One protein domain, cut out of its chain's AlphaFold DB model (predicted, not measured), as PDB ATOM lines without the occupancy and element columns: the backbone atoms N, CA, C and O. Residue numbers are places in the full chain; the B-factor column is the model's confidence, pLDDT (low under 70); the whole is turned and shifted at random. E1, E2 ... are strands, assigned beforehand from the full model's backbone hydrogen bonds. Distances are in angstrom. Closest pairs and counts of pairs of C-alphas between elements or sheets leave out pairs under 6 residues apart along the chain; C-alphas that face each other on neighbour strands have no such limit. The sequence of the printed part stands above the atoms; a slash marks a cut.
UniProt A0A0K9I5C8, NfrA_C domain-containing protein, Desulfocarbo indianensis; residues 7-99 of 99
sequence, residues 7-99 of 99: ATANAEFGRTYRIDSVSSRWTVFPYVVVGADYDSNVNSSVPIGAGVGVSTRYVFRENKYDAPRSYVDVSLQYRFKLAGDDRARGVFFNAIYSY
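What this domain is: This is residues 7 to 99 of the 99 residues of the protein "NfrA_C domain-containing protein" of Desulfocarbo indianensis (UniProt A0A0K9I5C8). The domain is one long, narrow sheet of five antiparallel strands, twisted and curved across its width like an open gutter that does not close into a barrel, with E1 along one rim and E5 along the other. The chain runs back and forth along the sheet's length, with the links of residues 40 to 47 and 82 to 89 looping at one end and that of residues 61 to 69 at the other, while E1 stops partway along E2 and the long link of residues 15 to 25 runs on beside E2, with residues 17 to 18 paired to residues 27 to 28, before it turns back into E2. The printed part has 93 residues with five named strands, E1 to E5 in chain order, and no named helix; its class is all strand, and the sheet's order is E1 - E2 - E3 - E4 - E5, a meander, in which each strand is the antiparallel neighbour of the one before. The whole is loose, with a radius of gyration of the C-alphas of 17.6 A, and its outline is a rod spanning 60 by 25 by 18 A.

Where its parts are: E1, residues 7 to 14, begins at C-alpha 7 at (-5.010, -24.899, 49.921) and measures 23.6 A from first to last C-alpha. E2, residues 26 to 39, is the longest strand by residues, with 14, and measures 40.1 A. E3, residues 48 to 60, measures 38.4 A and begins at C-alpha 48 at (-9.080, -14.181, 47.111). E4, residues 70 to 81, runs 35.8 A. E5, residues 90 to 98, measures 25.9 A and ends at C-alpha 98 at (24.142, -13.121, 39.583).

How they stand to each other: E1 is an edge strand and the antiparallel neighbour of E2, at 156 degrees between their directions; the C-alphas of Gly 14 and Tyr 31 face each other at 3.7 A. In this hairpin N 9 and O 36 are within hydrogen-bond range at 2.8 A, as are N 32 and O 13 at 2.7 A. Beyond E1, residues 17 to 18 make a short antiparallel pairing with residues 27 to 28 of E2. The hairpin E2 and E3 is antiparallel at 152 degrees; the C-alphas of Val 32 and Val 52 face each other at 4.2 A, and N 29 and O 55 are within hydrogen-bond range at 2.7 A. The hairpin E3 and E4 is antiparallel at 167 degrees; the C-alphas of Gly 51 and Arg 79 face each other at 3.8 A, and N 56 and O 74 are within hydrogen-bond range at 2.7 A. The hairpin E4 and E5 is antiparallel at 172 degrees; the C-alphas of Val 74 and Ala 95 face each other at 4.5 A, and N 75 and O 94 are within hydrogen-bond range at 2.8 A. E5 is the other edge strand. From edge to edge the strands' lines turn by 66 degrees and the way across the sheet turns by 88 degrees. The closest C-alphas of E2 and E4 are those of Val 33 and Arg 79, 7.7 A apart. E1 and E4, E1 and E5, and E2 and E5 are apart.

The domain as a whole: The two C-alphas farthest apart are those of Asn 43 and Tyr 65, at 59.8 A, and the first and last printed C-alphas, those of Ala 7 and Tyr 99, are 36.8 A apart. The sheet's C-alphas lie up to 8.5 A off the best plane through them. The link from E1 to E2 is long, with 11 residues; the links from E2 to E3, E3 to E4 and E4 to E5 are short, with 8, 9 and 8 residues. The printed part has no cut, and Tyr 99 is the chain's last residue. The mean pLDDT of the printed part is 74.3, and 36 residues are under 70: residue 7 and residues 20 to 24, 37 to 48, 60 to 70 and 82 to 88.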
ATOM      1  N   ALA A   7      -5.310 -24.798  51.342       68.00
ATOM      2  CA  ALA A   7      -5.010 -24.899  49.921       68.00
ATOM      3  C   ALA A   7      -4.764 -23.498  49.366       68.00
ATOM      4  O   ALA A   7      -5.582 -22.608  49.555       68.00
ATOM      5  N   THR A   8      -3.650 -23.318  48.665       75.38
ATOM      6  CA  THR A   8      -3.296 -22.053  48.017       75.38
ATOM      7  C   THR A   8      -3.167 -22.299  46.524       75.38
ATOM      8  O   THR A   8      -2.385 -23.147  46.094       75.38
ATOM      9  N   ALA A   9      -3.909 -21.543  45.725       77.75
ATOM     10  CA  ALA A   9      -3.781 -21.511  44.276       77.75
ATOM     11  C   ALA A   9      -3.274 -20.129  43.861       77.75
ATOM     12  O   ALA A   9      -3.878 -19.136  44.236       77.75
ATOM     13  N   ASN A  10      -2.194 -20.051  43.080       81.62
ATOM     14  CA  ASN A  10      -1.715 -18.801  42.483       81.62
ATOM     15  C   ASN A  10      -1.592 -18.983  40.969       81.62
ATOM     16  O   ASN A  10      -1.080 -20.005  40.511       81.62
ATOM     17  N   ALA A  11      -2.030 -17.995  40.200       84.62
ATOM     18  CA  ALA A  11      -1.867 -17.953  38.757       84.62
ATOM     19  C   ALA A  11      -1.324 -16.585  38.336       84.62
ATOM     20  O   ALA A  11      -1.804 -15.552  38.797       84.62
ATOM     21  N   GLU A  12      -0.325 -16.584  37.458       87.81
ATOM     22  CA  GLU A  12       0.346 -15.382  36.968       87.81
ATOM     23  C   GLU A  12       0.166 -15.270  35.453       87.81
ATOM     24  O   GLU A  12       0.419 -16.220  34.712       87.81
ATOM     25  N   PHE A  13      -0.270 -14.105  34.986       91.12
ATOM     26  CA  PHE A  13      -0.545 -13.832  33.580       91.12
ATOM     27  C   PHE A  13       0.133 -12.530  33.170       91.12
ATOM     28  O   PHE A  13      -0.162 -11.475  33.718       91.12
ATOM     29  N   GLY A  14       1.030 -12.571  32.191       89.00
ATOM     30  CA  GLY A  14       1.779 -11.390  31.772       89.00
ATOM     31  C   GLY A  14       2.351 -11.517  30.373       89.00
ATOM     32  O   GLY A  14       2.265 -12.573  29.744       89.00
ATOM     33  N   ARG A  15       2.954 -10.432  29.884       88.81
ATOM     34  CA  ARG A  15       3.624 -10.417  28.580       88.81
ATOM     35  C   ARG A  15       5.014  -9.832  28.705       88.81
ATOM     36  O   ARG A  15       5.185  -8.766  29.276       88.81
ATOM     37  N   THR A  16       6.000 -10.514  28.134       86.50
ATOM     38  CA  THR A  16       7.378 -10.020  28.111       86.50
ATOM     39  C   THR A  16       7.565  -9.058  26.945       86.50
ATOM     40  O   THR A  16       7.269  -9.395  25.798       86.50
ATOM     41  N   TYR A  17       8.106  -7.883  27.238       84.88
ATOM     42  CA  TYR A  17       8.519  -6.868  26.282       84.88
ATOM     43  C   TYR A  17      10.038  -6.750  26.316       84.88
ATOM     44  O   TYR A  17      10.642  -6.597  27.377       84.88
ATOM     45  N   ARG A  18      10.669  -6.831  25.149       82.19
ATOM     46  CA  ARG A  18      12.087  -6.513  24.997       82.19
ATOM     47  C   ARG A  18      12.202  -5.047  24.609       82.19
ATOM     48  O   ARG A  18      11.502  -4.604  23.700       82.19
ATOM     49  N   ILE A  19      13.046  -4.299  25.309       75.69
ATOM     50  CA  ILE A  19      13.214  -2.866  25.056       75.69
ATOM     51  C   ILE A  19      14.440  -2.678  24.167       75.69
ATOM     52  O   ILE A  19      15.507  -2.239  24.593       75.69
ATOM     53  N   ASP A  20      14.255  -3.015  22.889       67.62
ATOM     54  CA  ASP A  20      15.295  -2.912  21.861       67.62
ATOM     55  C   ASP A  20      15.740  -1.456  21.599       67.62
ATOM     56  O   ASP A  20      16.802  -1.238  21.023       67.62
ATOM     57  N   SER A  21      14.980  -0.452  22.060       62.28
ATOM     58  CA  SER A  21      15.323   0.974  21.929       62.28
ATOM     59  C   SER A  21      16.406   1.466  22.897       62.28
ATOM     60  O   SER A  21      17.020   2.497  22.634       62.28
ATOM     61  N   VAL A  22      16.652   0.756  24.007       61.53
ATOM     62  CA  VAL A  22      17.683   1.113  25.004       61.53
ATOM     63  C   VAL A  22      18.781   0.053  25.041       61.53
ATOM     64  O   VAL A  22      19.965   0.380  25.080       61.53
ATOM     65  N   SER A  23      18.408  -1.229  25.009       61.62
ATOM     66  CA  SER A  23      19.348  -2.343  24.896       61.62
ATOM     67  C   SER A  23      18.589  -3.622  24.558       61.62
ATOM     68  O   SER A  23      17.670  -3.997  25.282       61.62
ATOM     69  N   SER A  24      19.038  -4.372  23.549       66.69
ATOM     70  CA  SER A  24      18.498  -5.706  23.215       66.69
ATOM     71  C   SER A  24      18.590  -6.730  24.362       66.69
ATOM     72  O   SER A  24      18.046  -7.832  24.270       66.69
ATOM     73  N   ARG A  25      19.262  -6.364  25.461       74.44
ATOM     74  CA  ARG A  25      19.513  -7.169  26.662       74.44
ATOM     75  C   ARG A  25      18.602  -6.832  27.842       74.44
ATOM     76  O   ARG A  25      18.726  -7.464  28.893       74.44
ATOM     77  N   TRP A  26      17.721  -5.841  27.689       80.19
ATOM     78  CA  TRP A  26      16.751  -5.457  28.710       80.19
ATOM     79  C   TRP A  26      15.361  -5.993  28.362       80.19
ATOM     80  O   TRP A  26      14.783  -5.666  27.319       80.19
ATOM     81  N   THR A  27      14.818  -6.829  29.243       86.38
ATOM     82  CA  THR A  27      13.452  -7.342  29.143       86.38
ATOM     83  C   THR A  27      12.628  -6.898  30.339       86.38
ATOM     84  O   THR A  27      13.107  -6.836  31.470       86.38
ATOM     85  N   VAL A  28      11.365  -6.587  30.080       88.19
ATOM     86  CA  VAL A  28      10.388  -6.174  31.082       88.19
ATOM     87  C   VAL A  28       9.158  -7.053  30.931       88.19
ATOM     88  O   VAL A  28       8.596  -7.185  29.851       88.19
ATOM     89  N   PHE A  29       8.753  -7.683  32.017       91.25
ATOM     90  CA  PHE A  29       7.621  -8.580  32.125       91.25
ATOM     91  C   PHE A  29       6.615  -7.985  33.114       91.25
ATOM     92  O   PHE A  29       6.702  -8.254  34.312       91.25
ATOM     93  N   PRO A  30       5.687  -7.129  32.659       91.00
ATOM     94  CA  PRO A  30       4.480  -6.830  33.408       91.00
ATOM     95  C   PRO A  30       3.586  -8.073  33.456       91.00
ATOM     96  O   PRO A  30       3.301  -8.698  32.428       91.00
ATOM     97  N   TYR A  31       3.124  -8.411  34.651       90.75
ATOM     98  CA  TYR A  31       2.219  -9.520  34.897       90.75
ATOM     99  C   TYR A  31       1.170  -9.147  35.939       90.75
ATOM    100  O   TYR A  31       1.336  -8.236  36.743       90.75
ATOM    101  N   VAL A  32       0.058  -9.857  35.918       89.94
ATOM    102  CA  VAL A  32      -0.952  -9.848  36.963       89.94
ATOM    103  C   VAL A  32      -0.915 -11.201  37.649       89.94
ATOM    104  O   VAL A  32      -0.673 -12.219  37.007       89.94
ATOM    105  N   VAL A  33      -1.114 -11.218  38.955       87.25
ATOM    106  CA  VAL A  33      -1.173 -12.433  39.762       87.25
ATOM    107  C   VAL A  33      -2.551 -12.521  40.391       87.25
ATOM    108  O   VAL A  33      -3.083 -11.526  40.866       87.25
ATOM    109  N   VAL A  34      -3.149 -13.698  40.409       85.06
ATOM    110  CA  VAL A  34      -4.382 -13.967  41.147       85.06
ATOM    111  C   VAL A  34      -4.129 -15.153  42.059       85.06
ATOM    112  O   VAL A  34      -3.589 -16.167  41.628       85.06
ATOM    113  N   GLY A  35      -4.451 -14.990  43.334       78.38
ATOM    114  CA  GLY A  35      -4.271 -15.978  44.383       78.38
ATOM    115  C   GLY A  35      -5.607 -16.289  45.045       78.38
ATOM    116  O   GLY A  35      -6.381 -15.378  45.324       78.38
ATOM    117  N   ALA A  36      -5.895 -17.555  45.303       71.75
ATOM    118  CA  ALA A  36      -7.011 -17.983  46.128       71.75
ATOM    119  C   ALA A  36      -6.458 -18.874  47.235       71.75
ATOM    120  O   ALA A  36      -5.877 -19.925  46.964       71.75
ATOM    121  N   ASP A  37      -6.634 -18.436  48.472       69.12
ATOM    122  CA  ASP A  37      -6.272 -19.188  49.660       69.12
ATOM    123  C   ASP A  37      -7.569 -19.735  50.270       69.12
ATOM    124  O   ASP A  37      -8.544 -19.012  50.456       69.12
ATOM    125  N   TYR A  38      -7.625 -21.034  50.532       58.41
ATOM    126  CA  TYR A  38      -8.752 -21.690  51.183       58.41
ATOM    127  C   TYR A  38      -8.309 -22.140  52.572       58.41
ATOM    128  O   TYR A  38      -7.452 -23.017  52.693       58.41
ATOM    129  N   ASP A  39      -8.893 -21.529  53.602       58.84
ATOM    130  CA  ASP A  39      -8.730 -21.909  55.006       58.84
ATOM    131  C   ASP A  39     -10.100 -22.295  55.580       58.84
ATOM    132  O   ASP A  39     -11.041 -21.501  55.594       58.84
ATOM    133  N   SER A  40     -10.217 -23.534  56.055       49.47
ATOM    134  CA  SER A  40     -11.456 -24.092  56.597       49.47
ATOM    135  C   SER A  40     -11.836 -23.598  58.006       49.47
ATOM    136  O   SER A  40     -12.874 -24.023  58.511       49.47
ATOM    137  N   ASN A  41     -11.042 -22.739  58.666       51.69
ATOM    138  CA  ASN A  41     -11.363 -22.217  60.011       51.69
ATOM    139  C   ASN A  41     -12.191 -20.919  60.028       51.69
ATOM    140  O   ASN A  41     -12.717 -20.557  61.081       51.69
ATOM    141  N   VAL A  42     -12.331 -20.207  58.903       51.94
ATOM    142  CA  VAL A  42     -12.967 -18.878  58.877       51.94
ATOM    143  C   VAL A  42     -14.217 -18.888  57.999       51.94
ATOM    144  O   VAL A  42     -14.159 -18.722  56.787       51.94
ATOM    145  N   ASN A  43     -15.361 -19.097  58.654       46.84
ATOM    146  CA  ASN A  43     -16.707 -18.642  58.281       46.84
ATOM    147  C   ASN A  43     -16.899 -18.244  56.795       46.84
ATOM    148  O   ASN A  43     -16.932 -17.061  56.462       46.84
ATOM    149  N   SER A  44     -17.023 -19.240  55.909       48.91
ATOM    150  CA  SER A  44     -17.519 -19.121  54.522       48.91
ATOM    151  C   SER A  44     -16.858 -18.080  53.602       48.91
ATOM    152  O   SER A  44     -17.431 -17.754  52.561       48.91
ATOM    153  N   SER A  45     -15.669 -17.568  53.922       53.22
ATOM    154  CA  SER A  45     -14.976 -16.594  53.076       53.22
ATOM    155  C   SER A  45     -13.725 -17.240  52.504       53.22
ATOM    156  O   SER A  45     -12.788 -17.502  53.242       53.22
ATOM    157  N   VAL A  46     -13.699 -17.483  51.193       58.44
ATOM    158  CA  VAL A  46     -12.476 -17.852  50.467       58.44
ATOM    159  C   VAL A  46     -11.673 -16.563  50.285       58.44
ATOM    160  O   VAL A  46     -12.122 -15.706  49.517       58.44
ATOM    161  N   PRO A  47     -10.561 -16.327  51.010       61.94
ATOM    162  CA  PRO A  47      -9.736 -15.169  50.735       61.94
ATOM    163  C   PRO A  47      -9.158 -15.266  49.322       61.94
ATOM    164  O   PRO A  47      -8.358 -16.139  48.996       61.94
ATOM    165  N   ILE A  48      -9.598 -14.350  48.465       66.75
ATOM    166  CA  ILE A  48      -9.080 -14.181  47.111       66.75
ATOM    167  C   ILE A  48      -8.219 -12.921  47.130       66.75
ATOM    168  O   ILE A  48      -8.666 -11.852  47.553       66.75
ATOM    169  N   GLY A  49      -6.980 -13.039  46.674       73.75
ATOM    170  CA  GLY A  49      -6.075 -11.934  46.407       73.75
ATOM    171  C   GLY A  49      -5.866 -11.767  44.906       73.75
ATOM    172  O   GLY A  49      -5.826 -12.732  44.153       73.75
ATOM    173  N   ALA A  50      -5.693 -10.537  44.448       82.75
ATOM    174  CA  ALA A  50      -5.187 -10.273  43.109       82.75
ATOM    175  C   ALA A  50      -4.140  -9.179  43.185       82.75
ATOM    176  O   ALA A  50      -4.244  -8.247  43.970       82.75
ATOM    177  N   GLY A  51      -3.111  -9.288  42.375       85.62
ATOM    178  CA  GLY A  51      -1.993  -8.381  42.348       85.62
ATOM    179  C   GLY A  51      -1.541  -8.090  40.937       85.62
ATOM    180  O   GLY A  51      -1.917  -8.750  39.973       85.62
ATOM    181  N   VAL A  52      -0.693  -7.088  40.836       90.25
ATOM    182  CA  VAL A  52       0.023  -6.740  39.621       90.25
ATOM    183  C   VAL A  52       1.497  -6.689  39.961       90.25
ATOM    184  O   VAL A  52       1.879  -6.251  41.042       90.25
ATOM    185  N   GLY A  53       2.336  -7.162  39.062       89.31
ATOM    186  CA  GLY A  53       3.769  -7.130  39.217       89.31
ATOM    187  C   GLY A  53       4.456  -6.727  37.931       89.31
ATOM    188  O   GLY A  53       3.918  -6.819  36.832       89.31
ATOM    189  N   VAL A  54       5.677  -6.251  38.083       89.94
ATOM    190  CA  VAL A  54       6.596  -6.020  36.985       89.94
ATOM    191  C   VAL A  54       7.916  -6.666  37.358       89.94
ATOM    192  O   VAL A  54       8.473  -6.408  38.421       89.94
ATOM    193  N   SER A  55       8.398  -7.552  36.500       89.50
ATOM    194  CA  SER A  55       9.767  -8.052  36.546       89.50
ATOM    195  C   SER A  55      10.553  -7.384  35.432       89.50
ATOM    196  O   SER A  55      10.046  -7.168  34.336       89.50
ATOM    197  N   THR A  56      11.789  -7.014  35.709       87.94
ATOM    198  CA  THR A  56      12.723  -6.502  34.721       87.94
ATOM    199  C   THR A  56      14.005  -7.295  34.850       87.94
ATOM    200  O   THR A  56      14.521  -7.478  35.953       87.94
ATOM    201  N   ARG A  57      14.522  -7.772  33.724       87.25
ATOM    202  CA  ARG A  57      15.788  -8.486  33.670       87.25
ATOM    203  C   ARG A  57      16.731  -7.753  32.745       87.25
ATOM    204  O   ARG A  57      16.404  -7.475  31.592       87.25
ATOM    205  N   TYR A  58      17.915  -7.466  33.260       82.38
ATOM    206  CA  TYR A  58      19.010  -6.921  32.486       82.38
ATOM    207  C   TYR A  58      20.167  -7.915  32.481       82.38
ATOM    208  O   TYR A  58      20.692  -8.288  33.531       82.38
ATOM    209  N   VAL A  59      20.609  -8.301  31.286       79.56
ATOM    210  CA  VAL A  59      21.789  -9.152  31.094       79.56
ATOM    211  C   VAL A  59      23.005  -8.290  30.736       79.56
ATOM    212  O   VAL A  59      23.014  -7.596  29.719       79.56
ATOM    213  N   PHE A  60      24.052  -8.336  31.561       66.19
ATOM    214  CA  PHE A  60      25.314  -7.622  31.344       66.19
ATOM    215  C   PHE A  60      26.398  -8.657  30.985       66.19
ATOM    216  O   PHE A  60      26.569  -9.628  31.709       66.19
ATOM    217  N   ARG A  61      27.165  -8.438  29.903       57.84
ATOM    218  CA  ARG A  61      28.186  -9.360  29.329       57.84
ATOM    219  C   ARG A  61      27.630 -10.520  28.494       57.84
ATOM    220  O   ARG A  61      27.712 -11.687  28.860       57.84
ATOM    221  N   GLU A  62      27.143 -10.175  27.313       51.44
ATOM    222  CA  GLU A  62      26.900 -11.123  26.226       51.44
ATOM    223  C   GLU A  62      28.034 -10.959  25.204       51.44
ATOM    224  O   GLU A  62      28.214  -9.870  24.648       51.44
ATOM    225  N   ASN A  63      28.830 -12.010  25.003       54.47
ATOM    226  CA  ASN A  63      29.845 -12.080  23.953       54.47
ATOM    227  C   ASN A  63      29.363 -13.074  22.892       54.47
ATOM    228  O   ASN A  63      28.685 -14.041  23.218       54.47
ATOM    229  N   LYS A  64      29.754 -12.880  21.627       51.91
ATOM    230  CA  LYS A  64      29.330 -13.695  20.466       51.91
ATOM    231  C   LYS A  64      29.598 -15.215  20.604       51.91
ATOM    232  O   LYS A  64      29.092 -15.984  19.794       51.91
ATOM    233  N   TYR A  65      30.363 -15.631  21.619       53.62
ATOM    234  CA  TYR A  65      30.741 -17.015  21.924       53.62
ATOM    235  C   TYR A  65      30.533 -17.432  23.396       53.62
ATOM    236  O   TYR A  65      30.807 -18.582  23.723       53.62
ATOM    237  N   ASP A  66      30.048 -16.546  24.275       50.09
ATOM    238  CA  ASP A  66      29.867 -16.839  25.706       50.09
ATOM    239  C   ASP A  66      28.393 -16.713  26.102       50.09
ATOM    240  O   ASP A  66      27.756 -15.687  25.851       50.09
ATOM    241  N   ALA A  67      27.865 -17.754  26.755       54.97
ATOM    242  CA  ALA A  67      26.532 -17.753  27.349       54.97
ATOM    243  C   ALA A  67      26.374 -16.569  28.326       54.97
ATOM    244  O   ALA A  67      27.358 -16.149  28.930       54.97
ATOM    245  N   PRO A  68      25.166 -16.016  28.512       55.41
ATOM    246  CA  PRO A  68      24.939 -14.870  29.395       55.41
ATOM    247  C   PRO A  68      25.432 -15.157  30.826       55.41
ATOM    248  O   PRO A  68      24.829 -15.955  31.539       55.41
ATOM    249  N   ARG A  69      26.547 -14.526  31.237       61.00
ATOM    250  CA  ARG A  69      27.238 -14.829  32.511       61.00
ATOM    251  C   ARG A  69      26.742 -14.020  33.705       61.00
ATOM    252  O   ARG A  69      26.780 -14.535  34.814       61.00
ATOM    253  N   SER A  70      26.271 -12.791  33.504       69.00
ATOM    254  CA  SER A  70      25.816 -11.944  34.610       69.00
ATOM    255  C   SER A  70      24.467 -11.310  34.285       69.00
ATOM    256  O   SER A  70      24.266 -10.735  33.212       69.00
ATOM    257  N   TYR A  71      23.525 -11.414  35.216       74.19
ATOM    258  CA  TYR A  71      22.212 -10.801  35.076       74.19
ATOM    259  C   TYR A  71      21.759 -10.180  36.392       74.19
ATOM    260  O   TYR A  71      22.058 -10.663  37.485       74.19
ATOM    261  N   VAL A  72      21.029  -9.083  36.246       82.50
ATOM    262  CA  VAL A  72      20.287  -8.425  37.310       82.50
ATOM    263  C   VAL A  72      18.815  -8.665  37.008       82.50
ATOM    264  O   VAL A  72      18.333  -8.280  35.942       82.50
ATOM    265  N   ASP A  73      18.113  -9.316  37.923       88.06
ATOM    266  CA  ASP A  73      16.660  -9.462  37.875       88.06
ATOM    267  C   ASP A  73      16.059  -8.668  39.028       88.06
ATOM    268  O   ASP A  73      16.421  -8.868  40.185       88.06
ATOM    269  N   VAL A  74      15.173  -7.734  38.711       89.44
ATOM    270  CA  VAL A  74      14.435  -6.957  39.703       89.44
ATOM    271  C   VAL A  74      12.961  -7.172  39.444       89.44
ATOM    272  O   VAL A  74      12.478  -6.894  38.349       89.44
ATOM    273  N   SER A  75      12.234  -7.625  40.455       89.25
ATOM    274  CA  SER A  75      10.790  -7.796  40.400       89.25
ATOM    275  C   SER A  75      10.099  -7.078  41.549       89.25
ATOM    276  O   SER A  75      10.517  -7.130  42.703       89.25
ATOM    277  N   LEU A  76       9.022  -6.384  41.205       91.62
ATOM    278  CA  LEU A  76       8.143  -5.694  42.131       91.62
ATOM    279  C   LEU A  76       6.737  -6.237  41.913       91.62
ATOM    280  O   LEU A  76       6.205  -6.130  40.813       91.62
ATOM    281  N   GLN A  77       6.136  -6.811  42.945       88.94
ATOM    282  CA  GLN A  77       4.769  -7.309  42.931       88.94
ATOM    283  C   GLN A  77       3.967  -6.582  44.000       88.94
ATOM    284  O   GLN A  77       4.341  -6.540  45.167       88.94
ATOM    285  N   TYR A  78       2.834  -6.032  43.605       86.62
ATOM    286  CA  TYR A  78       1.849  -5.470  44.501       86.62
ATOM    287  C   TYR A  78       0.644  -6.407  44.536       86.62
ATOM    288  O   TYR A  78       0.013  -6.633  43.507       86.62
ATOM    289  N   ARG A  79       0.293  -6.932  45.709       84.50
ATOM    290  CA  ARG A  79      -0.878  -7.792  45.907       84.50
ATOM    291  C   ARG A  79      -1.954  -7.039  46.684       84.50
ATOM    292  O   ARG A  79      -1.709  -6.571  47.795       84.50
ATOM    293  N   PHE A  80      -3.140  -6.938  46.098       77.25
ATOM    294  CA  PHE A  80      -4.362  -6.469  46.741       77.25
ATOM    295  C   PHE A  80      -5.136  -7.668  47.298       77.25
ATOM    296  O   PHE A  80      -5.213  -8.732  46.680       77.25
ATOM    297  N   LYS A  81      -5.777  -7.475  48.450       72.50
ATOM    298  CA  LYS A  81      -6.829  -8.383  48.910       72.50
ATOM    299  C   LYS A  81      -8.126  -8.035  48.169       72.50
ATOM    300  O   LYS A  81      -8.480  -6.859  48.101       72.50
ATOM    301  N   LEU A  82      -8.818  -9.025  47.615       64.81
ATOM    302  CA  LEU A  82     -10.147  -8.846  47.015       64.81
ATOM    303  C   LEU A  82     -11.252  -9.358  47.946       64.81
ATOM    304  O   LEU A  82     -12.304  -8.733  48.040       64.81
ATOM    305  N   ALA A  83     -11.004 -10.454  48.667       61.44
ATOM    306  CA  ALA A  83     -11.919 -11.023  49.654       61.44
ATOM    307  C   ALA A  83     -11.150 -11.505  50.897       61.44
ATOM    308  O   ALA A  83     -10.015 -11.962  50.781       61.44
ATOM    309  N   GLY A  84     -11.767 -11.415  52.079       63.94
ATOM    310  CA  GLY A  84     -11.183 -11.860  53.349       63.94
ATOM    311  C   GLY A  84     -10.364 -10.800  54.103       63.94
ATOM    312  O   GLY A  84     -10.649  -9.601  54.054       63.94
ATOM    313  N   ASP A  85      -9.370 -11.262  54.862       60.72
ATOM    314  CA  ASP A  85      -8.664 -10.485  55.888       60.72
ATOM    315  C   ASP A  85      -7.519  -9.599  55.335       60.72
ATOM    316  O   ASP A  85      -6.984  -9.829  54.248       60.72
ATOM    317  N   ASP A  86      -7.101  -8.579  56.096       59.62
ATOM    318  CA  ASP A  86      -6.038  -7.623  55.725       59.62
ATOM    319  C   ASP A  86      -4.647  -8.237  55.520       59.62
ATOM    320  O   ASP A  86      -3.746  -7.566  55.018       59.62
ATOM    321  N   ARG A  87      -4.467  -9.516  55.856       60.31
ATOM    322  CA  ARG A  87      -3.205 -10.245  55.675       60.31
ATOM    323  C   ARG A  87      -2.858 -10.557  54.219       60.31
ATOM    324  O   ARG A  87      -1.691 -10.795  53.931       60.31
ATOM    325  N   ALA A  88      -3.828 -10.542  53.303       58.38
ATOM    326  CA  ALA A  88      -3.601 -10.925  51.907       58.38
ATOM    327  C   ALA A  88      -3.035  -9.795  51.018       58.38
ATOM    328  O   ALA A  88      -2.803 -10.007  49.826       58.38
ATOM    329  N   ARG A  89      -2.808  -8.590  51.570       73.00
ATOM    330  CA  ARG A  89      -2.213  -7.456  50.844       73.00
ATOM    331  C   ARG A  89      -0.726  -7.299  51.161       73.00
ATOM    332  O   ARG A  89      -0.312  -7.490  52.302       73.00
ATOM    333  N   GLY A  90       0.065  -6.876  50.179       79.75
ATOM    334  CA  GLY A  90       1.491  -6.638  50.395       79.75
ATOM    335  C   GLY A  90       2.231  -6.135  49.163       79.75
ATOM    336  O   GLY A  90       1.795  -6.343  48.032       79.75
ATOM    337  N   VAL A  91       3.366  -5.481  49.405       85.06
ATOM    338  CA  VAL A  91       4.341  -5.139  48.366       85.06
ATOM    339  C   VAL A  91       5.530  -6.069  48.524       85.06
ATOM    340  O   VAL A  91       6.176  -6.086  49.569       85.06
ATOM    341  N   PHE A  92       5.810  -6.836  47.483       85.69
ATOM    342  CA  PHE A  92       6.941  -7.739  47.406       85.69
ATOM    343  C   PHE A  92       7.956  -7.145  46.450       85.69
ATOM    344  O   PHE A  92       7.656  -6.882  45.287       85.69
ATOM    345  N   PHE A  93       9.163  -6.939  46.948       90.81
ATOM    346  CA  PHE A  93      10.295  -6.525  46.146       90.81
ATOM    347  C   PHE A  93      11.344  -7.626  46.201       90.81
ATOM    348  O   PHE A  93      11.708  -8.083  47.285       90.81
ATOM    349  N   ASN A  94      11.814  -8.055  45.038       89.31
ATOM    350  CA  ASN A  94      12.842  -9.067  44.905       89.31
ATOM    351  C   ASN A  94      13.911  -8.570  43.932       89.31
ATOM    352  O   ASN A  94      13.604  -8.087  42.843       89.31
ATOM    353  N   ALA A  95      15.170  -8.688  44.337       89.44
ATOM    354  CA  ALA A  95      16.320  -8.307  43.538       89.44
ATOM    355  C   ALA A  95      17.337  -9.449  43.576       89.44
ATOM    356  O   ALA A  95      17.875  -9.781  44.631       89.44
ATOM    357  N   ILE A  96      17.584 -10.047  42.415       86.31
ATOM    358  CA  ILE A  96      18.541 -11.129  42.226       86.31
ATOM    359  C   ILE A  96      19.708 -10.575  41.422       86.31
ATOM    360  O   ILE A  96      19.545 -10.069  40.310       86.31
ATOM    361  N   TYR A  97      20.897 -10.700  41.995       82.06
ATOM    362  CA  TYR A  97      22.149 -10.371  41.338       82.06
ATOM    363  C   TYR A  97      22.971 -11.644  41.171       82.06
ATOM    364  O   TYR A  97      23.314 -12.293  42.157       82.06
ATOM    365  N   SER A  98      23.271 -11.996  39.921       75.06
ATOM    366  CA  SER A  98      24.142 -13.121  39.583       75.06
ATOM    367  C   SER A  98      25.382 -12.594  38.867       75.06
ATOM    368  O   SER A  98      25.255 -11.924  37.835       75.06
ATOM    369  N   TYR A  99      26.563 -12.904  39.412       70.75
ATOM    370  CA  TYR A  99      27.872 -12.461  38.921       70.75
ATOM    371  C   TYR A  99      28.793 -13.634  38.593       70.75
ATOM    372  O   TYR A  99      28.873 -14.562  39.428       70.75
TER     373      TYR A  99